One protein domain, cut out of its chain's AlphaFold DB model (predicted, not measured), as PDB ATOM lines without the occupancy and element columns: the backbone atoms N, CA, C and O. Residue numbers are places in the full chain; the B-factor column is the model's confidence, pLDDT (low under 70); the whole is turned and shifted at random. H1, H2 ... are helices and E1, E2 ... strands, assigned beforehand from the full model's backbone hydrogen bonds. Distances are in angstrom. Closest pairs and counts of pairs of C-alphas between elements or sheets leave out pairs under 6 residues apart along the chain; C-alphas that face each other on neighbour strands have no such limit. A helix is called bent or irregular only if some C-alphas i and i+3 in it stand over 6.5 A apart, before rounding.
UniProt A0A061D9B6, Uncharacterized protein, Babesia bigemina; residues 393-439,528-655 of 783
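This is residues 393 to 439 and 528 to 655 of the 783 residues of an uncharacterized protein of Babesia bigemina (UniProt A0A061D9B6). A strongly twisted wall of seven strands makes the body, with its two long strands E3 and E4 bent sharply, and the long helix H4 packs over one face of it. The short helix H3 lies over E3 on that same face, H2 sits by the E7 end of the sheet, and at the E6 end H1 and the small hairpin E1 and E2 pack together. The printed part has 175 residues with four named helices and nine named strands, in the order E1 E2 E3 E4 E5 H1 E6 E7 H2 E8 E9 H3 H4. The large sheet runs E6 E5 E4 E3 E9 E8 E7, antiparallel throughout, and the class is mixed, helices and strands. The whole is compact, with a radius of gyration of the C-alphas of 16.2 A and spans of 52 by 36 by 35 A.

E1, residues 393 to 396, begins at C-alpha 393, (-40.270, 30.320, -20.314), and E2 follows at residues 399 to 403. E3, residues 407 to 418, is 27.4 A long and bends by 74 degrees at residue 415. E4, residues 423 to 434, is 32.0 A long and bends by 60 degrees at residue 426. After the cut come E5, residues 537 to 543, 18.8 A long, H1, residues 550 to 556, and E6, residues 559 to 564. E7 is residues 572 to 576, and H2, residues 581 to 590, spans 14.3 A from C-alpha 581 at (-45.784, 58.126, -50.234). E8, residues 595 to 601, is 18.1 A long, and E9, residues 607 to 612, is 16.8 A long. H3 is residues 625 to 630. H4, residues 635 to 652, is 26.0 A long and ends at C-alpha 652, (-41.972, 24.742, -45.443).

In the large sheet E6 and E7 are the edge strands. The hairpin E3 and E4 stands at 159 degrees, with N 414 and O 427 2.8 A apart, within hydrogen-bond range. E5 and E4 are antiparallel neighbours, with N 541 and O 430 2.9 A apart, within hydrogen-bond range, and E6 and E5 are antiparallel neighbours too, with N 542 and O 561 at 2.9 A. On the other side of E3 is E9, with N 415 and O 611 at 2.7 A. E8 and E9 form a hairpin, with N 600 and O 608 at 2.8 A, and E7 pairs with E8 through N 574 and O 597, 2.9 A. H4 on one face of this sheet makes two layers, one of strands and one of helix; its closest C-alphas to E9 are those of Tyr 639 and Pro 612, 6.1 A. H2 and H3 lie on the same face as H4. H3 runs across the strands over E3, at 80 degrees on the local plane, with a height over the sheet of 9.9 A; the closest C-alphas of H3 and E3 are those of Met 627 and Trp 413, 6.6 A. H2 and H4 only just touch, only at their ends, with 3 pairs of C-alphas within 8 A; the closest are those of Met 590 and Gly 636, 6.9 A, and H4 touches H2 with residues 635 to 636 alone. Their lines are about perpendicular at 74 degrees. H1 is on the sheet at a height of 9.0 A, and its closest C-alphas to E1 are those of Arg 555 and Ile 394, 7.1 A. E1 and E2 form a hairpin, with N 394 and O 401 at 2.8 A. In H1 and H3 every O i to N i+4 pair is within hydrogen-bond range, against 4 of 6 in H2 and 13 of 14 in H4.

The two C-alphas farthest apart are those of Thr 439 and Asn 579, 53.9 A. Residues 440 to 527 are not printed, and C-alphas 439 and 528 are 24.5 A apart across this cut. The link from E9 to H3, residues 613 to 624, is long. Mean pLDDT of the printed part is 74.3, with 59 residues under 70, among them 566 to 596 and 647 to 655.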
ATOM      1  N   THR A 393     -38.895  29.957 -19.954       84.19
ATOM      2  CA  THR A 393     -40.270  30.320 -20.314       84.19
ATOM      3  C   THR A 393     -40.353  31.827 -20.507       84.19
ATOM      4  O   THR A 393     -39.910  32.597 -19.657       84.19
ATOM      5  N   ILE A 394     -40.941  32.241 -21.621       85.44
ATOM      6  CA  ILE A 394     -41.218  33.625 -21.972       85.44
ATOM      7  C   ILE A 394     -42.731  33.809 -21.974       85.44
ATOM      8  O   ILE A 394     -43.435  33.233 -22.805       85.44
ATOM      9  N   HIS A 395     -43.229  34.653 -21.076       78.19
ATOM     10  CA  HIS A 395     -44.618  35.095 -21.109       78.19
ATOM     11  C   HIS A 395     -44.748  36.207 -22.157       78.19
ATOM     12  O   HIS A 395     -44.285  37.329 -21.955       78.19
ATOM     13  N   SER A 396     -45.352  35.893 -23.302       72.19
ATOM     14  CA  SER A 396     -45.598  36.848 -24.386       72.19
ATOM     15  C   SER A 396     -46.974  36.603 -24.987       72.19
ATOM     16  O   SER A 396     -47.405  35.462 -25.105       72.19
ATOM     17  N   SER A 397     -47.679  37.658 -25.398       65.19
ATOM     18  CA  SER A 397     -48.962  37.522 -26.113       65.19
ATOM     19  C   SER A 397     -50.067  36.774 -25.335       65.19
ATOM     20  O   SER A 397     -50.971  36.201 -25.942       65.19
ATOM     21  N   GLY A 398     -49.982  36.720 -23.998       66.12
ATOM     22  CA  GLY A 398     -50.858  35.880 -23.168       66.12
ATOM     23  C   GLY A 398     -50.591  34.371 -23.291       66.12
ATOM     24  O   GLY A 398     -51.487  33.572 -23.028       66.12
ATOM     25  N   ARG A 399     -49.387  33.975 -23.725       72.75
ATOM     26  CA  ARG A 399     -48.933  32.586 -23.875       72.75
ATOM     27  C   ARG A 399     -47.568  32.372 -23.222       72.75
ATOM     28  O   ARG A 399     -46.723  33.267 -23.208       72.75
ATOM     29  N   ASP A 400     -47.349  31.144 -22.773       80.38
ATOM     30  CA  ASP A 400     -46.099  30.688 -22.169       80.38
ATOM     31  C   ASP A 400     -45.256  29.971 -23.226       80.38
ATOM     32  O   ASP A 400     -45.400  28.767 -23.454       80.38
ATOM     33  N   ILE A 401     -44.386  30.721 -23.900       83.44
ATOM     34  CA  ILE A 401     -43.478  30.190 -24.919       83.44
ATOM     35  C   ILE A 401     -42.257  29.609 -24.203       83.44
ATOM     36  O   ILE A 401     -41.527  30.336 -23.535       83.44
ATOM     37  N   ARG A 402     -42.019  28.300 -24.321       85.25
ATOM     38  CA  ARG A 402     -40.797  27.661 -23.809       85.25
ATOM     39  C   ARG A 402     -39.768  27.614 -24.927       85.25
ATOM     40  O   ARG A 402     -40.119  27.211 -26.028       85.25
ATOM     41  N   ILE A 403     -38.538  28.032 -24.632       86.12
ATOM     42  CA  ILE A 403     -37.429  28.050 -25.590       86.12
ATOM     43  C   ILE A 403     -36.239  27.286 -25.008       86.12
ATOM     44  O   ILE A 403     -35.787  27.597 -23.901       86.12
ATOM     45  N   HIS A 404     -35.734  26.298 -25.747       84.75
ATOM     46  CA  HIS A 404     -34.560  25.494 -25.406       84.75
ATOM     47  C   HIS A 404     -33.268  26.136 -25.931       84.75
ATOM     48  O   HIS A 404     -32.322  26.352 -25.169       84.75
ATOM     49  N   THR A 405     -33.240  26.482 -27.219       84.38
ATOM     50  CA  THR A 405     -32.114  27.085 -27.941       84.38
ATOM     51  C   THR A 405     -32.558  28.330 -28.717       84.38
ATOM     52  O   THR A 405     -33.735  28.547 -28.990       84.38
ATOM     53  N   THR A 406     -31.612  29.212 -29.045       87.19
ATOM     54  CA  THR A 406     -31.883  30.449 -29.800       87.19
ATOM     55  C   THR A 406     -30.940  30.540 -30.989       87.19
ATOM     56  O   THR A 406     -30.019  31.360 -31.021       87.19
ATOM     57  N   ASN A 407     -31.134  29.650 -31.956       88.00
ATOM     58  CA  ASN A 407     -30.256  29.537 -33.111       88.00
ATOM     59  C   ASN A 407     -30.628  30.615 -34.142       88.00
ATOM     60  O   ASN A 407     -31.620  30.498 -34.866       88.00
ATOM     61  N   VAL A 408     -29.863  31.710 -34.175       86.81
ATOM     62  CA  VAL A 408     -30.141  32.871 -35.037       86.81
ATOM     63  C   VAL A 408     -29.982  32.503 -36.515       86.81
ATOM     64  O   VAL A 408     -28.911  32.100 -36.960       86.81
ATOM     65  N   ILE A 409     -31.059  32.691 -37.279       84.88
ATOM     66  CA  ILE A 409     -31.115  32.507 -38.735       84.88
ATOM     67  C   ILE A 409     -30.680  33.801 -39.421       84.88
ATOM     68  O   ILE A 409     -29.860  33.795 -40.337       84.88
ATOM     69  N   LYS A 410     -31.252  34.927 -38.979       86.75
ATOM     70  CA  LYS A 410     -30.946  36.259 -39.493       86.75
ATOM     71  C   LYS A 410     -31.241  37.326 -38.448       86.75
ATOM     72  O   LYS A 410     -32.318  37.339 -37.862       86.75
ATOM     73  N   ALA A 411     -30.319  38.265 -38.287       88.19
ATOM     74  CA  ALA A 411     -30.514  39.479 -37.506       88.19
ATOM     75  C   ALA A 411     -30.284  40.725 -38.377       88.19
ATOM     76  O   ALA A 411     -29.694  40.632 -39.459       88.19
ATOM     77  N   GLY A 412     -30.756  41.889 -37.927       88.38
ATOM     78  CA  GLY A 412     -30.383  43.168 -38.528       88.38
ATOM     79  C   GLY A 412     -31.359  44.315 -38.286       88.38
ATOM     80  O   GLY A 412     -32.515  44.136 -37.896       88.38
ATOM     81  N   TRP A 413     -30.881  45.525 -38.570       88.75
ATOM     82  CA  TRP A 413     -31.654  46.753 -38.429       88.75
ATOM     83  C   TRP A 413     -32.709  46.924 -39.526       88.75
ATOM     84  O   TRP A 413     -32.438  46.802 -40.725       88.75
ATOM     85  N   THR A 414     -33.914  47.304 -39.112       86.94
ATOM     86  CA  THR A 414     -35.025  47.643 -40.002       86.94
ATOM     87  C   THR A 414     -35.718  48.922 -39.545       86.94
ATOM     88  O   THR A 414     -35.765  49.255 -38.360       86.94
ATOM     89  N   TRP A 415     -36.286  49.642 -40.503       85.94
ATOM     90  CA  TRP A 415     -37.328  50.623 -40.271       85.94
ATOM     91  C   TRP A 415     -38.652  49.900 -40.025       85.94
ATOM     92  O   TRP A 415     -39.133  49.167 -40.892       85.94
ATOM     93  N   MET A 416     -39.269  50.156 -38.873       85.81
ATOM     94  CA  MET A 416     -40.630  49.731 -38.557       85.81
ATOM     95  C   MET A 416     -41.584  50.923 -38.561       85.81
ATOM     96  O   MET A 416     -41.285  51.966 -37.980       85.81
ATOM     97  N   HIS A 417     -42.765  50.749 -39.151       83.88
ATOM     98  CA  HIS A 417     -43.892  51.669 -38.998       83.88
ATOM     99  C   HIS A 417     -44.893  51.114 -37.996       83.88
ATOM    100  O   HIS A 417     -45.397  50.019 -38.215       83.88
ATOM    101  N   SER A 418     -45.258  51.863 -36.955       81.31
ATOM    102  CA  SER A 418     -46.398  51.486 -36.105       81.31
ATOM    103  C   SER A 418     -47.664  52.202 -36.557       81.31
ATOM    104  O   SER A 418     -47.723  53.432 -36.511       81.31
ATOM    105  N   ALA A 419     -48.708  51.440 -36.900       78.75
ATOM    106  CA  ALA A 419     -50.036  51.991 -37.175       78.75
ATOM    107  C   ALA A 419     -50.592  52.829 -35.999       78.75
ATOM    108  O   ALA A 419     -51.177  53.886 -36.235       78.75
ATOM    109  N   LYS A 420     -50.334  52.412 -34.743       78.12
ATOM    110  CA  LYS A 420     -50.717  53.128 -33.505       78.12
ATOM    111  C   LYS A 420     -50.084  54.521 -33.436       78.12
ATOM    112  O   LYS A 420     -50.776  55.508 -33.214       78.12
ATOM    113  N   ALA A 421     -48.766  54.601 -33.639       79.88
ATOM    114  CA  ALA A 421     -48.005  55.842 -33.483       79.88
ATOM    115  C   ALA A 421     -47.953  56.715 -34.753       79.88
ATOM    116  O   ALA A 421     -47.528  57.866 -34.669       79.88
ATOM    117  N   ARG A 422     -48.334  56.169 -35.921       82.12
ATOM    118  CA  ARG A 422     -48.203  56.788 -37.260       82.12
ATOM    119  C   ARG A 422     -46.794  57.334 -37.537       82.12
ATOM    120  O   ARG A 422     -46.621  58.386 -38.150       82.12
ATOM    121  N   LYS A 423     -45.781  56.627 -37.030       83.00
ATOM    122  CA  LYS A 423     -44.366  57.011 -37.066       83.00
ATOM    123  C   LYS A 423     -43.496  55.825 -37.460       83.00
ATOM    124  O   LYS A 423     -43.807  54.678 -37.127       83.00
ATOM    125  N   TRP A 424     -42.395  56.150 -38.129       84.25
ATOM    126  CA  TRP A 424     -41.287  55.242 -38.403       84.25
ATOM    127  C   TRP A 424     -40.229  55.350 -37.310       84.25
ATOM    128  O   TRP A 424     -39.958  56.443 -36.814       84.25
ATOM    129  N   PHE A 425     -39.638  54.220 -36.942       86.56
ATOM    130  CA  PHE A 425     -38.555  54.130 -35.966       86.56
ATOM    131  C   PHE A 425     -37.661  52.924 -36.301       86.56
ATOM    132  O   PHE A 425     -38.158  51.940 -36.859       86.56
ATOM    133  N   PRO A 426     -36.355  52.973 -35.994       88.75
ATOM    134  CA  PRO A 426     -35.472  51.833 -36.184       88.75
ATOM    135  C   PRO A 426     -35.724  50.778 -35.094       88.75
ATOM    136  O   PRO A 426     -35.918  51.114 -33.920       88.75
ATOM    137  N   LYS A 427     -35.704  49.500 -35.476       90.56
ATOM    138  CA  LYS A 427     -35.626  48.350 -34.562       90.56
ATOM    139  C   LYS A 427     -34.712  47.276 -35.119       90.56
ATOM    140  O   LYS A 427     -34.507  47.179 -36.329       90.56
ATOM    141  N   TYR A 428     -34.188  46.468 -34.210       90.75
ATOM    142  CA  TYR A 428     -33.401  45.299 -34.544       90.75
ATOM    143  C   TYR A 428     -34.339  44.092 -34.588       90.75
ATOM    144  O   TYR A 428     -35.031  43.806 -33.612       90.75
ATOM    145  N   LEU A 429     -34.426  43.428 -35.737       90.31
ATOM    146  CA  LEU A 429     -35.231  42.218 -35.894       90.31
ATOM    147  C   LEU A 429     -34.303  41.013 -35.844       90.31
ATOM    148  O   LEU A 429     -33.268  41.005 -36.511       90.31
ATOM    149  N   VAL A 430     -34.697  39.992 -35.085       90.50
ATOM    150  CA  VAL A 430     -33.991  38.711 -35.029       90.50
ATOM    151  C   VAL A 430     -34.973  37.592 -35.348       90.50
ATOM    152  O   VAL A 430     -35.983  37.414 -34.672       90.50
ATOM    153  N   LEU A 431     -34.657  36.846 -36.398       88.56
ATOM    154  CA  LEU A 431     -35.317  35.622 -36.817       88.56
ATOM    155  C   LEU A 431     -34.428  34.459 -36.366       88.56
ATOM    156  O   LEU A 431     -33.261  34.385 -36.758       88.56
ATOM    157  N   PHE A 432     -34.952  33.582 -35.518       89.81
ATOM    158  CA  PHE A 432     -34.223  32.458 -34.930       89.81
ATOM    159  C   PHE A 432     -35.110  31.211 -34.868       89.81
ATOM    160  O   PHE A 432     -36.321  31.309 -35.052       89.81
ATOM    161  N   TYR A 433     -34.517  30.046 -34.616       88.62
ATOM    162  CA  TYR A 433     -35.265  28.824 -34.316       88.62
ATOM    163  C   TYR A 433     -34.909  28.260 -32.946       88.62
ATOM    164  O   TYR A 433     -33.787  28.434 -32.459       88.62
ATOM    165  N   ASP A 434     -35.889  27.581 -32.363       88.25
ATOM    166  CA  ASP A 434     -35.742  26.706 -31.209       88.25
ATOM    167  C   ASP A 434     -35.698  25.247 -31.676       88.25
ATOM    168  O   ASP A 434     -36.492  24.827 -32.526       88.25
ATOM    169  N   GLU A 435     -34.769  24.466 -31.134       81.06
ATOM    170  CA  GLU A 435     -34.676  23.033 -31.404       81.06
ATOM    171  C   GLU A 435     -35.489  22.251 -30.361       81.06
ATOM    172  O   GLU A 435     -35.215  22.368 -29.163       81.06
ATOM    173  N   PRO A 436     -36.457  21.406 -30.767       65.38
ATOM    174  CA  PRO A 436     -37.171  20.556 -29.823       65.38
ATOM    175  C   PRO A 436     -36.197  19.582 -29.149       65.38
ATOM    176  O   PRO A 436     -35.181  19.202 -29.733       65.38
ATOM    177  N   GLN A 437     -36.546  19.108 -27.949       57.09
ATOM    178  CA  GLN A 437     -35.736  18.167 -27.160       57.09
ATOM    179  C   GLN A 437     -35.628  16.760 -27.784       57.09
ATOM    180  O   GLN A 437     -36.119  15.764 -27.253       57.09
ATOM    181  N   CYS A 438     -34.919  16.654 -28.904       46.16
ATOM    182  CA  CYS A 438     -34.463  15.400 -29.478       46.16
ATOM    183  C   CYS A 438     -33.173  14.963 -28.776       46.16
ATOM    184  O   CYS A 438     -32.095  15.495 -29.031       46.16
ATOM    185  N   THR A 439     -33.258  13.937 -27.929       38.28
ATOM    186  CA  THR A 439     -32.113  13.335 -27.226       38.28
ATOM    187  C   THR A 439     -31.225  12.505 -28.170       38.28
ATOM    188  O   THR A 439     -31.134  11.282 -28.039       38.28
ATOM    189  N   SER A 528     -22.513  29.854 -44.616       38.41
ATOM    190  CA  SER A 528     -23.007  28.580 -44.102       38.41
ATOM    191  C   SER A 528     -24.532  28.583 -44.137       38.41
ATOM    192  O   SER A 528     -25.176  29.209 -43.294       38.41
ATOM    193  N   ILE A 529     -25.104  27.885 -45.115       48.72
ATOM    194  CA  ILE A 529     -26.550  27.695 -45.237       48.72
ATOM    195  C   ILE A 529     -27.033  26.956 -43.984       48.72
ATOM    196  O   ILE A 529     -26.703  25.788 -43.774       48.72
ATOM    197  N   VAL A 530     -27.771  27.661 -43.123       54.56
ATOM    198  CA  VAL A 530     -28.244  27.132 -41.840       54.56
ATOM    199  C   VAL A 530     -29.403  26.174 -42.104       54.56
ATOM    200  O   VAL A 530     -30.532  26.597 -42.351       54.56
ATOM    201  N   ILE A 531     -29.123  24.871 -42.069       63.53
ATOM    202  CA  ILE A 531     -30.142  23.829 -42.221       63.53
ATOM    203  C   ILE A 531     -30.940  23.734 -40.916       63.53
ATOM    204  O   ILE A 531     -30.597  22.977 -40.013       63.53
ATOM    205  N   ILE A 532     -32.000  24.536 -40.824       66.31
ATOM    206  CA  ILE A 532     -32.982  24.490 -39.733       66.31
ATOM    207  C   ILE A 532     -33.674  23.111 -39.745       66.31
ATOM    208  O   ILE A 532     -34.180  22.738 -40.813       66.31
ATOM    209  N   PRO A 533     -33.713  22.365 -38.620       72.19
ATOM    210  CA  PRO A 533     -34.344  21.045 -38.539       72.19
ATOM    211  C   PRO A 533     -35.846  21.051 -38.855       72.19
ATOM    212  O   PRO A 533     -36.548  22.005 -38.531       72.19
ATOM    213  N   ASP A 534     -36.366  19.948 -39.401       63.12
ATOM    214  CA  ASP A 534     -37.768  19.837 -39.856       63.12
ATOM    215  C   ASP A 534     -38.826  19.971 -38.741       63.12
ATOM    216  O   ASP A 534     -39.988  20.247 -39.028       63.12
ATOM    217  N   ASN A 535     -38.424  19.794 -37.477       69.69
ATOM    218  CA  ASN A 535     -39.281  19.925 -36.291       69.69
ATOM    219  C   ASN A 535     -38.958  21.177 -35.445       69.69
ATOM    220  O   ASN A 535     -39.435  21.277 -34.317       69.69
ATOM    221  N   ALA A 536     -38.095  22.081 -35.921       76.75
ATOM    222  CA  ALA A 536     -37.736  23.297 -35.194       76.75
ATOM    223  C   ALA A 536     -38.830  24.369 -35.308       76.75
ATOM    224  O   ALA A 536     -39.369  24.580 -36.392       76.75
ATOM    225  N   THR A 537     -39.114  25.074 -34.210       79.81
ATOM    226  CA  THR A 537     -40.079  26.184 -34.200       79.81
ATOM    227  C   THR A 537     -39.361  27.497 -34.483       79.81
ATOM    228  O   THR A 537     -38.400  27.846 -33.794       79.81
ATOM    229  N   ILE A 538     -39.828  28.245 -35.481       83.19
ATOM    230  CA  ILE A 538     -39.224  29.500 -35.924       83.19
ATOM    231  C   ILE A 538     -39.924  30.690 -35.266       83.19
ATOM    232  O   ILE A 538     -41.147  30.860 -35.324       83.19
ATOM    233  N   TYR A 539     -39.113  31.564 -34.677       86.06
ATOM    234  CA  TYR A 539     -39.541  32.749 -33.951       86.06
ATOM    235  C   TYR A 539     -38.963  34.022 -34.569       86.06
ATOM    236  O   TYR A 539     -37.777  34.106 -34.899       86.06
ATOM    237  N   LEU A 540     -39.801  35.053 -34.667       87.56
ATOM    238  CA  LEU A 540     -39.403  36.412 -35.021       87.56
ATOM    239  C   LEU A 540     -39.565  37.303 -33.785       87.56
ATOM    240  O   LEU A 540     -40.671  37.452 -33.267       87.56
ATOM    241  N   THR A 541     -38.468  37.897 -33.319       88.94
ATOM    242  CA  THR A 541     -38.458  38.834 -32.188       88.94
ATOM    243  C   THR A 541     -38.046  40.240 -32.614       88.94
ATOM    244  O   THR A 541     -37.231  40.434 -33.522       88.94
ATOM    245  N   ILE A 542     -38.648  41.233 -31.962       89.56
ATOM    246  CA  ILE A 542     -38.460  42.658 -32.228       89.56
ATOM    247  C   ILE A 542     -37.722  43.268 -31.037       89.56
ATOM    248  O   ILE A 542     -38.330  43.585 -30.014       89.56
ATOM    249  N   LEU A 543     -36.410  43.446 -31.162       88.50
ATOM    250  CA  LEU A 543     -35.557  43.979 -30.102       88.50
ATOM    251  C   LEU A 543     -35.442  45.502 -30.191       88.50
ATOM    252  O   LEU A 543     -35.519  46.115 -31.264       88.50
ATOM    253  N   SER A 544     -35.275  46.144 -29.031       78.88
ATOM    254  CA  SER A 544     -35.178  47.605 -28.970       78.88
ATOM    255  C   SER A 544     -33.814  48.169 -29.362       78.88
ATOM    256  O   SER A 544     -33.776  49.332 -29.769       78.88
ATOM    257  N   GLY A 545     -32.765  47.347 -29.301       84.62
ATOM    258  CA  GLY A 545     -31.418  47.607 -29.798       84.62
ATOM    259  C   GLY A 545     -30.795  46.334 -30.383       84.62
ATOM    260  O   GLY A 545     -31.422  45.275 -30.350       84.62
ATOM    261  N   GLU A 546     -29.584  46.446 -30.924       86.44
ATOM    262  CA  GLU A 546     -28.748  45.301 -31.307       86.44
ATOM    263  C   GLU A 546     -28.189  44.616 -30.048       86.44
ATOM    264  O   GLU A 546     -27.893  45.287 -29.058       86.44
ATOM    265  N   THR A 547     -28.112  43.281 -30.050       85.75
ATOM    266  CA  THR A 547     -27.713  42.477 -28.881       85.75
ATOM    267  C   THR A 547     -26.940  41.233 -29.312       85.75
ATOM    268  O   THR A 547     -27.497  40.396 -30.025       85.75
ATOM    269  N   ASP A 548     -25.715  41.052 -28.815       82.12
ATOM    270  CA  ASP A 548     -24.923  39.836 -29.073       82.12
ATOM    271  C   ASP A 548     -25.543  38.591 -28.406       82.12
ATOM    272  O   ASP A 548     -25.555  37.495 -28.962       82.12
ATOM    273  N   ASP A 549     -26.107  38.774 -27.208       86.69
ATOM    274  CA  ASP A 549     -26.757  37.734 -26.406       86.69
ATOM    275  C   ASP A 549     -28.287  37.785 -26.563       86.69
ATOM    276  O   ASP A 549     -29.015  38.320 -25.720       86.69
ATOM    277  N   VAL A 550     -28.782  37.215 -27.665       87.06
ATOM    278  CA  VAL A 550     -30.225  37.093 -27.951       87.06
ATOM    279  C   VAL A 550     -30.933  36.225 -26.900       87.06
ATOM    280  O   VAL A 550     -32.056  36.538 -26.504       87.06
ATOM    281  N   ALA A 551     -30.281  35.171 -26.397       86.50
ATOM    282  CA  ALA A 551     -30.843  34.295 -25.369       86.50
ATOM    283  C   ALA A 551     -31.112  35.057 -24.066       86.50
ATOM    284  O   ALA A 551     -32.214  35.002 -23.520       86.50
ATOM    285  N   GLY A 552     -30.125  35.804 -23.571       85.50
ATOM    286  CA  GLY A 552     -30.283  36.634 -22.389       85.50
ATOM    287  C   GLY A 552     -31.195  37.834 -22.619       85.50
ATOM    288  O   GLY A 552     -31.967  38.144 -21.720       85.50
ATOM    289  N   ALA A 553     -31.198  38.464 -23.799       86.81
ATOM    290  CA  ALA A 553     -32.151  39.536 -24.110       86.81
ATOM    291  C   ALA A 553     -33.606  39.043 -24.009       86.81
ATOM    292  O   ALA A 553     -34.455  39.694 -23.393       86.81
ATOM    293  N   LEU A 554     -33.887  37.841 -24.525       88.06
ATOM    294  CA  LEU A 554     -35.188  37.188 -24.376       88.06
ATOM    295  C   LEU A 554     -35.490  36.828 -22.906       88.06
ATOM    296  O   LEU A 554     -36.584  37.126 -22.432       88.06
ATOM    297  N   ARG A 555     -34.524  36.275 -22.155       86.56
ATOM    298  CA  ARG A 555     -34.668  35.969 -20.709       86.56
ATOM    299  C   ARG A 555     -34.903  37.208 -19.839       86.56
ATOM    300  O   ARG A 555     -35.624  37.120 -18.851       86.56
ATOM    301  N   ARG A 556     -34.299  38.349 -20.185       86.12
ATOM    302  CA  ARG A 556     -34.438  39.635 -19.474       86.12
ATOM    303  C   ARG A 556     -35.717  40.397 -19.852       86.12
ATOM    304  O   ARG A 556     -36.028  41.395 -19.209       86.12
ATOM    305  N   GLY A 557     -36.463  39.943 -20.865       82.88
ATOM    306  CA  GLY A 557     -37.649  40.648 -21.363       82.88
ATOM    307  C   GLY A 557     -37.326  41.896 -22.193       82.88
ATOM    308  O   GLY A 557     -38.145  42.803 -22.283       82.88
ATOM    309  N   GLU A 558     -36.137  41.971 -22.802       87.00
ATOM    310  CA  GLU A 558     -35.654  43.133 -23.576       87.00
ATOM    311  C   GLU A 558     -36.179  43.165 -25.029       87.00
ATOM    312  O   GLU A 558     -35.767  43.987 -25.857       87.00
ATOM    313  N   PHE A 559     -37.131  42.285 -25.338       86.81
ATOM    314  CA  PHE A 559     -37.878  42.260 -26.586       86.81
ATOM    315  C   PHE A 559     -39.188  43.047 -26.451       86.81
ATOM    316  O   PHE A 559     -39.842  43.039 -25.413       86.81
ATOM    317  N   ARG A 560     -39.601  43.718 -27.527       81.31
ATOM    318  CA  ARG A 560     -40.927  44.342 -27.621       81.31
ATOM    319  C   ARG A 560     -42.011  43.297 -27.858       81.31
ATOM    320  O   ARG A 560     -43.102  43.412 -27.315       81.31
ATOM    321  N   GLU A 561     -41.720  42.338 -28.730       83.75
ATOM    322  CA  GLU A 561     -42.678  41.339 -29.193       83.75
ATOM    323  C   GLU A 561     -41.942  40.109 -29.723       83.75
ATOM    324  O   GLU A 561     -40.873  40.245 -30.322       83.75
ATOM    325  N   LEU A 562     -42.507  38.929 -29.474       86.00
ATOM    326  CA  LEU A 562     -41.974  37.625 -29.860       86.00
ATOM    327  C   LEU A 562     -43.115  36.832 -30.496       86.00
ATOM    328  O   LEU A 562     -44.130  36.586 -29.848       86.00
ATOM    329  N   MET A 563     -42.953  36.448 -31.760       81.06
ATOM    330  CA  MET A 563     -43.997  35.788 -32.542       81.06
ATOM    331  C   MET A 563     -43.504  34.451 -33.071       81.06
ATOM    332  O   MET A 563     -42.427  34.359 -33.659       81.06
ATOM    333  N   GLU A 564     -44.333  33.432 -32.901       78.88
ATOM    334  CA  GLU A 564     -44.169  32.106 -33.489       78.88
ATOM    335  C   GLU A 564     -44.628  32.147 -34.956       78.88
ATOM    336  O   GLU A 564     -45.825  32.243 -35.250       78.88
ATOM    337  N   VAL A 565     -43.668  32.121 -35.886       71.94
ATOM    338  CA  VAL A 565     -43.908  32.296 -37.330       71.94
ATOM    339  C   VAL A 565     -44.731  31.132 -37.888       71.94
ATOM    340  O   VAL A 565     -45.616  31.334 -38.724       71.94
ATOM    341  N   ASP A 566     -44.487  29.925 -37.376       62.72
ATOM    342  CA  ASP A 566     -45.018  28.684 -37.935       62.72
ATOM    343  C   ASP A 566     -46.452  28.353 -37.517       62.72
ATOM    344  O   ASP A 566     -47.088  27.537 -38.178       62.72
ATOM    345  N   VAL A 567     -47.011  28.957 -36.460       56.16
ATOM    346  CA  VAL A 567     -48.295  28.488 -35.895       56.16
ATOM    347  C   VAL A 567     -49.519  29.244 -36.413       56.16
ATOM    348  O   VAL A 567     -50.533  28.599 -36.708       56.16
ATOM    349  N   GLY A 568     -49.459  30.554 -36.677       52.41
ATOM    350  CA  GLY A 568     -50.614  31.239 -37.290       52.41
ATOM    351  C   GLY A 568     -50.506  32.737 -37.575       52.41
ATOM    352  O   GLY A 568     -51.077  33.188 -38.567       52.41
ATOM    353  N   PHE A 569     -49.761  33.505 -36.777       58.28
ATOM    354  CA  PHE A 569     -49.563  34.947 -36.999       58.28
ATOM    355  C   PHE A 569     -48.413  35.197 -37.981       58.28
ATOM    356  O   PHE A 569     -47.387  35.792 -37.674       58.28
ATOM    357  N   MET A 570     -48.602  34.667 -39.185       62.03
ATOM    358  CA  MET A 570     -47.590  34.596 -40.227       62.03
ATOM    359  C   MET A 570     -47.342  35.987 -40.848       62.03
ATOM    360  O   MET A 570     -48.302  36.607 -41.324       62.03
ATOM    361  N   PRO A 571     -46.093  36.487 -40.906       66.69
ATOM    362  CA  PRO A 571     -45.781  37.729 -41.606       66.69
ATOM    363  C   PRO A 571     -46.137  37.626 -43.096       66.69
ATOM    364  O   PRO A 571     -45.746  36.670 -43.767       66.69
ATOM    365  N   TYR A 572     -46.866  38.608 -43.632       68.06
ATOM    366  CA  TYR A 572     -47.344  38.590 -45.021       68.06
ATOM    367  C   TYR A 572     -46.836  39.782 -45.827       68.06
ATOM    368  O   TYR A 572     -46.823  40.922 -45.366       68.06
ATOM    369  N   THR A 573     -46.458  39.548 -47.082       67.06
ATOM    370  CA  THR A 573     -46.169  40.628 -48.032       67.06
ATOM    371  C   THR A 573     -47.464  41.323 -48.452       67.06
ATOM    372  O   THR A 573     -48.377  40.674 -48.964       67.06
ATOM    373  N   LYS A 574     -47.535  42.649 -48.303       68.56
ATOM    374  CA  LYS A 574     -48.631  43.493 -48.806       68.56
ATOM    375  C   LYS A 574     -48.038  44.423 -49.858       68.56
ATOM    376  O   LYS A 574     -47.192  45.261 -49.544       68.56
ATOM    377  N   GLN A 575     -48.466  44.258 -51.104       65.44
ATOM    378  CA  GLN A 575     -48.002  45.079 -52.215       65.44
ATOM    379  C   GLN A 575     -48.462  46.530 -52.017       65.44
ATOM    380  O   GLN A 575     -49.657  46.825 -52.056       65.44
ATOM    381  N   HIS A 576     -47.521  47.446 -51.796       62.62
ATOM    382  CA  HIS A 576     -47.802  48.879 -51.752       62.62
ATOM    383  C   HIS A 576     -47.680  49.470 -53.159       62.62
ATOM    384  O   HIS A 576     -46.659  49.318 -53.827       62.62
ATOM    385  N   ALA A 577     -48.724  50.168 -53.611       51.91
ATOM    386  CA  ALA A 577     -48.724  50.845 -54.907       51.91
ATOM    387  C   ALA A 577     -47.722  52.022 -54.924       51.91
ATOM    388  O   ALA A 577     -47.570  52.689 -53.893       51.91
ATOM    389  N   PRO A 578     -47.084  52.346 -56.070       51.16
ATOM    390  CA  PRO A 578     -46.094  53.430 -56.182       51.16
ATOM    391  C   PRO A 578     -46.628  54.812 -55.763       51.16
ATOM    392  O   PRO A 578     -45.855  55.665 -55.336       51.16
ATOM    393  N   ASN A 579     -47.949  55.013 -55.817       49.19
ATOM    394  CA  ASN A 579     -48.622  56.257 -55.430       49.19
ATOM    395  C   ASN A 579     -48.677  56.484 -53.905       49.19
ATOM    396  O   ASN A 579     -48.922  57.605 -53.465       49.19
ATOM    397  N   HIS A 580     -48.474  55.448 -53.083       58.19
ATOM    398  CA  HIS A 580     -48.359  55.622 -51.635       58.19
ATOM    399  C   HIS A 580     -46.986  56.231 -51.305       58.19
ATOM    400  O   HIS A 580     -45.964  55.792 -51.828       58.19
ATOM    401  N   TRP A 581     -46.953  57.254 -50.447       62.56
ATOM    402  CA  TRP A 581     -45.784  58.126 -50.234       62.56
ATOM    403  C   TRP A 581     -44.487  57.376 -49.889       62.56
ATOM    404  O   TRP A 581     -43.410  57.754 -50.343       62.56
ATOM    405  N   LEU A 582     -44.604  56.291 -49.122       57.41
ATOM    406  CA  LEU A 582     -43.513  55.397 -48.745       57.41
ATOM    407  C   LEU A 582     -42.922  54.690 -49.970       57.41
ATOM    408  O   LEU A 582     -41.711  54.681 -50.172       57.41
ATOM    409  N   THR A 583     -43.784  54.148 -50.827       57.22
ATOM    410  CA  THR A 583     -43.398  53.554 -52.106       57.22
ATOM    411  C   THR A 583     -42.791  54.616 -53.018       57.22
ATOM    412  O   THR A 583     -41.763  54.371 -53.632       57.22
ATOM    413  N   GLY A 584     -43.347  55.830 -53.050       56.94
ATOM    414  CA  GLY A 584     -42.796  56.975 -53.783       56.94
ATOM    415  C   GLY A 584     -41.443  57.489 -53.261       56.94
ATOM    416  O   GLY A 584     -40.747  58.208 -53.983       56.94
ATOM    417  N   LEU A 585     -41.054  57.125 -52.033       60.81
ATOM    418  CA  LEU A 585     -39.728  57.358 -51.454       60.81
ATOM    419  C   LEU A 585     -38.762  56.219 -51.819       60.81
ATOM    420  O   LEU A 585     -37.640  56.486 -52.233       60.81
ATOM    421  N   LEU A 586     -39.223  54.968 -51.747       58.91
ATOM    422  CA  LEU A 586     -38.417  53.762 -51.981       58.91
ATOM    423  C   LEU A 586     -38.187  53.421 -53.456       58.91
ATOM    424  O   LEU A 586     -37.132  52.904 -53.819       58.91
ATOM    425  N   THR A 587     -39.140  53.739 -54.327       60.31
ATOM    426  CA  THR A 587     -39.010  53.550 -55.784       60.31
ATOM    427  C   THR A 587     -37.933  54.455 -56.392       60.31
ATOM    428  O   THR A 587     -37.392  54.165 -57.456       60.31
ATOM    429  N   ARG A 588     -37.534  55.517 -55.676       58.81
ATOM    430  CA  ARG A 588     -36.370  56.353 -56.020       58.81
ATOM    431  C   ARG A 588     -35.035  55.651 -55.755       58.81
ATOM    432  O   ARG A 588     -34.047  56.012 -56.380       58.81
ATOM    433  N   SER A 589     -35.007  54.673 -54.846       55.00
ATOM    434  CA  SER A 589     -33.815  53.897 -54.468       55.00
ATOM    435  C   SER A 589     -33.801  52.460 -55.007       55.00
ATOM    436  O   SER A 589     -32.729  51.866 -55.066       55.00
ATOM    437  N   MET A 590     -34.953  51.897 -55.397       55.78
ATOM    438  CA  MET A 590     -35.079  50.508 -55.878       55.78
ATOM    439  C   MET A 590     -35.683  50.342 -57.286       55.78
ATOM    440  O   MET A 590     -35.692  49.228 -57.793       55.78
ATOM    441  N   GLY A 591     -36.146  51.409 -57.950       55.12
ATOM    442  CA  GLY A 591     -36.816  51.320 -59.259       55.12
ATOM    443  C   GLY A 591     -38.339  51.450 -59.159       55.12
ATOM    444  O   GLY A 591     -38.886  51.589 -58.073       55.12
ATOM    445  N   ARG A 592     -39.050  51.472 -60.295       53.44
ATOM    446  CA  ARG A 592     -40.485  51.839 -60.346       53.44
ATOM    447  C   ARG A 592     -41.456  50.767 -59.831       53.44
ATOM    448  O   ARG A 592     -42.654  51.040 -59.766       53.44
ATOM    449  N   ASP A 593     -40.964  49.583 -59.495       57.28
ATOM    450  CA  ASP A 593     -41.803  48.422 -59.214       57.28
ATOM    451  C   ASP A 593     -42.530  48.500 -57.856       57.28
ATOM    452  O   ASP A 593     -42.026  49.089 -56.892       57.28
ATOM    453  N   PRO A 594     -43.749  47.934 -57.756       58.88
ATOM    454  CA  PRO A 594     -44.556  47.981 -56.539       58.88
ATOM    455  C   PRO A 594     -43.955  47.107 -55.429       58.88
ATOM    456  O   PRO A 594     -43.705  45.916 -55.615       58.88
ATOM    457  N   LEU A 595     -43.753  47.689 -54.246       65.12
ATOM    458  CA  LEU A 595     -42.965  47.064 -53.182       65.12
ATOM    459  C   LEU A 595     -43.801  46.169 -52.266       65.12
ATOM    460  O   LEU A 595     -44.752  46.607 -51.615       65.12
ATOM    461  N   ASN A 596     -43.379  44.911 -52.172       68.19
ATOM    462  CA  ASN A 596     -43.980  43.855 -51.361       68.19
ATOM    463  C   ASN A 596     -43.527  43.915 -49.893       68.19
ATOM    464  O   ASN A 596     -43.004  42.934 -49.368       68.19
ATOM    465  N   LEU A 597     -43.698  45.070 -49.238       71.25
ATOM    466  CA  LEU A 597     -43.319  45.240 -47.832       71.25
ATOM    467  C   LEU A 597     -43.993  44.180 -46.962       71.25
ATOM    468  O   LEU A 597     -45.158  43.837 -47.182       71.25
ATOM    469  N   ILE A 598     -43.269  43.680 -45.966       72.06
ATOM    470  CA  ILE A 598     -43.756  42.619 -45.086       72.06
ATOM    471  C   ILE A 598     -44.449  43.248 -43.879       72.06
ATOM    472  O   ILE A 598     -43.932  44.167 -43.240       72.06
ATOM    473  N   HIS A 599     -45.654  42.756 -43.613       76.69
ATOM    474  CA  HIS A 599     -46.525  43.165 -42.523       76.69
ATOM    475  C   HIS A 599     -46.445  42.117 -41.436       76.69
ATOM    476  O   HIS A 599     -46.653  40.927 -41.674       76.69
ATOM    477  N   ILE A 600     -46.133  42.600 -40.247       75.94
ATOM    478  CA  ILE A 600     -46.083  41.845 -39.013       75.94
ATOM    479  C   ILE A 600     -47.352  42.233 -38.235       75.94
ATOM    480  O   ILE A 600     -47.479  43.404 -37.852       75.94
ATOM    481  N   PRO A 601     -48.324  41.319 -38.060       71.69
ATOM    482  CA  PRO A 601     -49.486  41.565 -37.215       71.69
ATOM    483  C   PRO A 601     -49.070  41.476 -35.743       71.69
ATOM    484  O   PRO A 601     -48.511  40.466 -35.327       71.69
ATOM    485  N   LEU A 602     -49.339  42.529 -34.969       76.19
ATOM    486  CA  LEU A 602     -48.990  42.606 -33.549       76.19
ATOM    487  C   LEU A 602     -50.185  42.265 -32.645       76.19
ATOM    488  O   LEU A 602     -51.334  42.515 -33.020       76.19
ATOM    489  N   VAL A 603     -49.912  41.766 -31.434       67.06
ATOM    490  CA  VAL A 603     -50.901  41.268 -30.447       67.06
ATOM    491  C   VAL A 603     -52.060  42.238 -30.197       67.06
ATOM    492  O   VAL A 603     -53.219  41.832 -30.225       67.06
ATOM    493  N   ASP A 604     -51.760  43.527 -30.016       65.50
ATOM    494  CA  ASP A 604     -52.738  44.604 -29.769       65.50
ATOM    495  C   ASP A 604     -53.662  44.907 -30.982       65.50
ATOM    496  O   ASP A 604     -54.414  45.886 -30.973       65.50
ATOM    497  N   GLY A 605     -53.575  44.139 -32.074       58.41
ATOM    498  CA  GLY A 605     -54.283  44.401 -33.329       58.41
ATOM    499  C   GLY A 605     -53.646  45.504 -34.185       58.41
ATOM    500  O   GLY A 605     -54.315  46.080 -35.046       58.41
ATOM    501  N   TYR A 606     -52.366  45.826 -33.971       65.06
ATOM    502  CA  TYR A 606     -51.639  46.792 -34.803       65.06
ATOM    503  C   TYR A 606     -50.905  46.111 -35.960       65.06
ATOM    504  O   TYR A 606     -50.231  45.107 -35.770       65.06
ATOM    505  N   GLU A 607     -50.951  46.705 -37.155       72.75
ATOM    506  CA  GLU A 607     -50.020  46.350 -38.232       72.75
ATOM    507  C   GLU A 607     -48.667  47.054 -38.009       72.75
ATOM    508  O   GLU A 607     -48.617  48.275 -37.782       72.75
ATOM    509  N   CYS A 608     -47.570  46.306 -38.154       76.62
ATOM    510  CA  CYS A 608     -46.237  46.860 -38.360       76.62
ATOM    511  C   CYS A 608     -45.670  46.491 -39.737       76.62
ATOM    512  O   CYS A 608     -45.397  45.329 -40.023       76.62
ATOM    513  N   CYS A 609     -45.432  47.499 -40.580       80.94
ATOM    514  CA  CYS A 609     -44.661  47.334 -41.815       80.94
ATOM    515  C   CYS A 609     -43.168  47.329 -41.461       80.94
ATOM    516  O   CYS A 609     -42.726  48.293 -40.827       80.94
ATOM    517  N   PHE A 610     -42.391  46.337 -41.909       81.94
ATOM    518  CA  PHE A 610     -40.924  46.389 -41.832       81.94
ATOM    519  C   PHE A 610     -40.265  46.612 -43.199       81.94
ATOM    520  O   PHE A 610     -40.823  46.310 -44.256       81.94
ATOM    521  N   MET A 611     -39.064  47.183 -43.155       80.50
ATOM    522  CA  MET A 611     -38.252  47.562 -44.306       80.50
ATOM    523  C   MET A 611     -36.769  47.646 -43.885       80.50
ATOM    524  O   MET A 611     -36.509  48.216 -42.831       80.50
ATOM    525  N   PRO A 612     -35.780  47.135 -44.643       80.06
ATOM    526  CA  PRO A 612     -34.360  47.225 -44.271       80.06
ATOM    527  C   PRO A 612     -33.896  48.665 -44.016       80.06
ATOM    528  O   PRO A 612     -34.349  49.592 -44.694       80.06
ATOM    529  N   LEU A 613     -32.991  48.872 -43.053       83.12
ATOM    530  CA  LEU A 613     -32.612  50.225 -42.626       83.12
ATOM    531  C   LEU A 613     -31.956  51.054 -43.749       83.12
ATOM    532  O   LEU A 613     -32.182  52.258 -43.853       83.12
ATOM    533  N   CYS A 614     -31.197  50.408 -44.634       78.19
ATOM    534  CA  CYS A 614     -30.592  51.029 -45.814       78.19
ATOM    535  C   CYS A 614     -31.599  51.554 -46.855       78.19
ATOM    536  O   CYS A 614     -31.233  52.377 -47.691       78.19
ATOM    537  N   ALA A 615     -32.861  51.112 -46.822       71.56
ATOM    538  CA  ALA A 615     -33.840  51.429 -47.861       71.56
ATOM    539  C   ALA A 615     -34.334  52.884 -47.839       71.56
ATOM    540  O   ALA A 615     -34.777  53.400 -48.862       71.56
ATOM    541  N   ALA A 616     -34.295  53.538 -46.676       72.19
ATOM    542  CA  ALA A 616     -34.874  54.861 -46.473       72.19
ATOM    543  C   ALA A 616     -34.050  55.711 -45.501       72.19
ATOM    544  O   ALA A 616     -33.357  55.204 -44.620       72.19
ATOM    545  N   HIS A 617     -34.206  57.029 -45.621       79.81
ATOM    546  CA  HIS A 617     -33.718  57.997 -44.649       79.81
ATOM    547  C   HIS A 617     -34.889  58.845 -44.143       79.81
ATOM    548  O   HIS A 617     -35.463  59.626 -44.906       79.81
ATOM    549  N   PHE A 618     -35.227  58.724 -42.859       77.00
ATOM    550  CA  PHE A 618     -36.262  59.544 -42.227       77.00
ATOM    551  C   PHE A 618     -35.619  60.726 -41.481       77.00
ATOM    552  O   PHE A 618     -34.859  60.503 -40.537       77.00
ATOM    553  N   PRO A 619     -35.883  61.986 -41.883       73.75
ATOM    554  CA  PRO A 619     -35.346  63.151 -41.186       73.75
ATOM    555  C   PRO A 619     -35.927  63.254 -39.768       73.75
ATOM    556  O   PRO A 619     -37.088  62.921 -39.538       73.75
ATOM    557  N   GLY A 620     -35.116  63.729 -38.820       79.00
ATOM    558  CA  GLY A 620     -35.491  63.828 -37.404       79.00
ATOM    559  C   GLY A 620     -35.282  62.549 -36.582       79.00
ATOM    560  O   GLY A 620     -35.580  62.556 -35.392       79.00
ATOM    561  N   VAL A 621     -34.744  61.475 -37.173       81.06
ATOM    562  CA  VAL A 621     -34.291  60.282 -36.442       81.06
ATOM    563  C   VAL A 621     -32.763  60.293 -36.358       81.06
ATOM    564  O   VAL A 621     -32.090  60.165 -37.380       81.06
ATOM    565  N   SER A 622     -32.205  60.421 -35.152       82.75
ATOM    566  CA  SER A 622     -30.793  60.108 -34.909       82.75
ATOM    567  C   SER A 622     -30.577  58.594 -34.952       82.75
ATOM    568  O   SER A 622     -31.341  57.825 -34.371       82.75
ATOM    569  N   LEU A 623     -29.528  58.170 -35.653       85.88
ATOM    570  CA  LEU A 623     -29.106  56.775 -35.745       85.88
ATOM    571  C   LEU A 623     -27.857  56.544 -34.884       85.88
ATOM    572  O   LEU A 623     -27.026  57.444 -34.757       85.88
ATOM    573  N   THR A 624     -27.709  55.344 -34.315       86.75
ATOM    574  CA  THR A 624     -26.440  54.912 -33.701       86.75
ATOM    575  C   THR A 624     -25.377  54.661 -34.773       86.75
ATOM    576  O   THR A 624     -25.676  54.624 -35.969       86.75
ATOM    577  N   TYR A 625     -24.125  54.454 -34.362       84.88
ATOM    578  CA  TYR A 625     -23.055  54.089 -35.289       84.88
ATOM    579  C   TYR A 625     -23.316  52.738 -35.986       84.88
ATOM    580  O   TYR A 625     -23.057  52.621 -37.186       84.88
ATOM    581  N   GLU A 626     -23.895  51.740 -35.299       84.69
ATOM    582  CA  GLU A 626     -24.272  50.472 -35.949       84.69
ATOM    583  C   GLU A 626     -25.379  50.686 -36.988       84.69
ATOM    584  O   GLU A 626     -25.263  50.227 -38.126       84.69
ATOM    585  N   MET A 627     -26.414  51.460 -36.640       86.81
ATOM    586  CA  MET A 627     -27.481  51.847 -37.567       86.81
ATOM    587  C   MET A 627     -26.936  52.629 -38.781       86.81
ATOM    588  O   MET A 627     -27.332  52.376 -39.915       86.81
ATOM    589  N   GLU A 628     -26.008  53.565 -38.579       84.88
ATOM    590  CA  GLU A 628     -25.309  54.301 -39.645       84.88
ATOM    591  C   GLU A 628     -24.543  53.368 -40.594       84.88
ATOM    592  O   GLU A 628     -24.547  53.594 -41.807       84.88
ATOM    593  N   CYS A 629     -23.897  52.329 -40.059       82.31
ATOM    594  CA  CYS A 629     -23.197  51.307 -40.831       82.31
ATOM    595  C   CYS A 629     -24.178  50.403 -41.593       82.31
ATOM    596  O   CYS A 629     -24.032  50.247 -42.805       82.31
ATOM    597  N   ALA A 630     -25.230  49.899 -40.942       80.19
ATOM    598  CA  ALA A 630     -26.288  49.121 -41.589       80.19
ATOM    599  C   ALA A 630     -26.998  49.917 -42.702       80.19
ATOM    600  O   ALA A 630     -27.273  49.385 -43.777       80.19
ATOM    601  N   ARG A 631     -27.212  51.229 -42.515       82.12
ATOM    602  CA  ARG A 631     -27.799  52.116 -43.538       82.12
ATOM    603  C   ARG A 631     -26.949  52.210 -44.818       82.12
ATOM    604  O   ARG A 631     -27.484  52.577 -45.859       82.12
ATOM    605  N   ARG A 632     -25.649  51.886 -44.775       80.00
ATOM    606  CA  ARG A 632     -24.735  51.920 -45.941       80.00
ATOM    607  C   ARG A 632     -24.778  50.639 -46.790       80.00
ATOM    608  O   ARG A 632     -24.155  50.604 -47.851       80.00
ATOM    609  N   ASN A 633     -25.496  49.601 -46.357       77.19
ATOM    610  CA  ASN A 633     -25.617  48.344 -47.098       77.19
ATOM    611  C   ASN A 633     -26.500  48.483 -48.356       77.19
ATOM    612  O   ASN A 633     -27.240  49.449 -48.534       77.19
ATOM    613  N   ARG A 634     -26.409  47.517 -49.284       72.81
ATOM    614  CA  ARG A 634     -27.160  47.561 -50.554       72.81
ATOM    615  C   ARG A 634     -28.594  47.060 -50.373       72.81
ATOM    616  O   ARG A 634     -28.805  45.861 -50.197       72.81
ATOM    617  N   VAL A 635     -29.550  47.977 -50.542       68.81
ATOM    618  CA  VAL A 635     -30.991  47.776 -50.309       68.81
ATOM    619  C   VAL A 635     -31.553  46.489 -50.899       68.81
ATOM    620  O   VAL A 635     -32.092  45.682 -50.147       68.81
ATOM    621  N   GLY A 636     -31.392  46.278 -52.213       65.56
ATOM    622  CA  GLY A 636     -31.941  45.106 -52.907       65.56
ATOM    623  C   GLY A 636     -31.526  43.796 -52.241       65.56
ATOM    624  O   GLY A 636     -32.386  43.024 -51.841       65.56
ATOM    625  N   ARG A 637     -30.227  43.611 -51.964       70.50
ATOM    626  CA  ARG A 637     -29.718  42.390 -51.317       70.50
ATOM    627  C   ARG A 637     -30.267  42.194 -49.909       70.50
ATOM    628  O   ARG A 637     -30.716  41.103 -49.585       70.50
ATOM    629  N   GLU A 638     -30.250  43.217 -49.053       74.69
ATOM    630  CA  GLU A 638     -30.776  43.045 -47.691       74.69
ATOM    631  C   GLU A 638     -32.271  42.715 -47.695       74.69
ATOM    632  O   GLU A 638     -32.706  41.851 -46.928       74.69
ATOM    633  N   TYR A 639     -33.025  43.380 -48.576       73.44
ATOM    634  CA  TYR A 639     -34.456  43.194 -48.782       73.44
ATOM    635  C   TYR A 639     -34.780  41.800 -49.326       73.44
ATOM    636  O   TYR A 639     -35.547  41.072 -48.702       73.44
ATOM    637  N   GLU A 640     -34.145  41.400 -50.428       72.12
ATOM    638  CA  GLU A 640     -34.252  40.073 -51.042       72.12
ATOM    639  C   GLU A 640     -33.900  38.981 -50.035       72.12
ATOM    640  O   GLU A 640     -34.680  38.056 -49.861       72.12
ATOM    641  N   HIS A 641     -32.796  39.111 -49.291       77.62
ATOM    642  CA  HIS A 641     -32.428  38.130 -48.270       77.62
ATOM    643  C   HIS A 641     -33.443  38.096 -47.109       77.62
ATOM    644  O   HIS A 641     -33.627  37.050 -46.503       77.62
ATOM    645  N   TRP A 642     -34.071  39.218 -46.722       80.19
ATOM    646  CA  TRP A 642     -35.091  39.227 -45.653       80.19
ATOM    647  C   TRP A 642     -36.397  38.584 -46.123       80.19
ATOM    648  O   TRP A 642     -36.989  37.786 -45.399       80.19
ATOM    649  N   LEU A 643     -36.821  38.917 -47.342       72.94
ATOM    650  CA  LEU A 643     -38.026  38.389 -47.963       72.94
ATOM    651  C   LEU A 643     -37.866  36.906 -48.317       72.94
ATOM    652  O   LEU A 643     -38.793  36.144 -48.078       72.94
ATOM    653  N   PHE A 644     -36.692  36.482 -48.795       71.88
ATOM    654  CA  PHE A 644     -36.380  35.080 -49.070       71.88
ATOM    655  C   PHE A 644     -36.378  34.237 -47.793       71.88
ATOM    656  O   PHE A 644     -37.092  33.242 -47.759       71.88
ATOM    657  N   SER A 645     -35.656  34.641 -46.734       75.38
ATOM    658  CA  SER A 645     -35.647  33.883 -45.471       75.38
ATOM    659  C   SER A 645     -37.063  33.691 -44.925       75.38
ATOM    660  O   SER A 645     -37.465  32.569 -44.647       75.38
ATOM    661  N   LEU A 646     -37.857  34.762 -44.829       71.44
ATOM    662  CA  LEU A 646     -39.230  34.649 -44.332       71.44
ATOM    663  C   LEU A 646     -40.123  33.818 -45.271       71.44
ATOM    664  O   LEU A 646     -40.922  33.018 -44.791       71.44
ATOM    665  N   TRP A 647     -39.975  33.952 -46.592       67.56
ATOM    666  CA  TRP A 647     -40.756  33.179 -47.563       67.56
ATOM    667  C   TRP A 647     -40.405  31.684 -47.573       67.56
ATOM    668  O   TRP A 647     -41.304  30.861 -47.732       67.56
ATOM    669  N   GLU A 648     -39.142  31.309 -47.350       66.62
ATOM    670  CA  GLU A 648     -38.730  29.904 -47.239       66.62
ATOM    671  C   GLU A 648     -39.519  29.191 -46.129       66.62
ATOM    672  O   GLU A 648     -40.093  28.123 -46.353       66.62
ATOM    673  N   PHE A 649     -39.625  29.812 -44.953       65.31
ATOM    674  CA  PHE A 649     -40.303  29.232 -43.789       65.31
ATOM    675  C   PHE A 649     -41.823  29.170 -43.974       65.31
ATOM    676  O   PHE A 649     -42.439  28.134 -43.715       65.31
ATOM    677  N   VAL A 650     -42.412  30.205 -44.584       59.97
ATOM    678  CA  VAL A 650     -43.808  30.191 -45.057       59.97
ATOM    679  C   VAL A 650     -44.089  29.002 -45.990       59.97
ATOM    680  O   VAL A 650     -45.160  28.395 -45.913       59.97
ATOM    681  N   VAL A 651     -43.143  28.645 -46.866       56.00
ATOM    682  CA  VAL A 651     -43.296  27.531 -47.815       56.00
ATOM    683  C   VAL A 651     -43.098  26.164 -47.153       56.00
ATOM    684  O   VAL A 651     -43.838  25.242 -47.504       56.00
ATOM    685  N   ARG A 652     -42.191  26.015 -46.172       58.09
ATOM    686  CA  ARG A 652     -41.972  24.742 -45.443       58.09
ATOM    687  C   ARG A 652     -43.277  24.183 -44.858       58.09
ATOM    688  O   ARG A 652     -43.614  23.025 -45.110       58.09
ATOM    689  N   ARG A 653     -44.080  25.027 -44.191       52.69
ATOM    690  CA  ARG A 653     -45.397  24.647 -43.630       52.69
ATOM    691  C   ARG A 653     -46.396  24.146 -44.686       52.69
ATOM    692  O   ARG A 653     -47.317  23.398 -44.365       52.69
ATOM    693  N   GLY A 654     -46.223  24.528 -45.954       45.03
ATOM    694  CA  GLY A 654     -47.090  24.119 -47.062       45.03
ATOM    695  C   GLY A 654     -47.018  22.629 -47.426       45.03
ATOM    696  O   GLY A 654     -47.914  22.150 -48.120       45.03
ATOM    697  N   GLY A 655     -45.988  21.902 -46.973       42.34
ATOM    698  CA  GLY A 655     -45.844  20.455 -47.186       42.34
ATOM    699  C   GLY A 655     -46.277  19.577 -46.005       42.34
ATOM    700  O   GLY A 655     -46.552  18.393 -46.189       42.34
TER     701      GLY A 655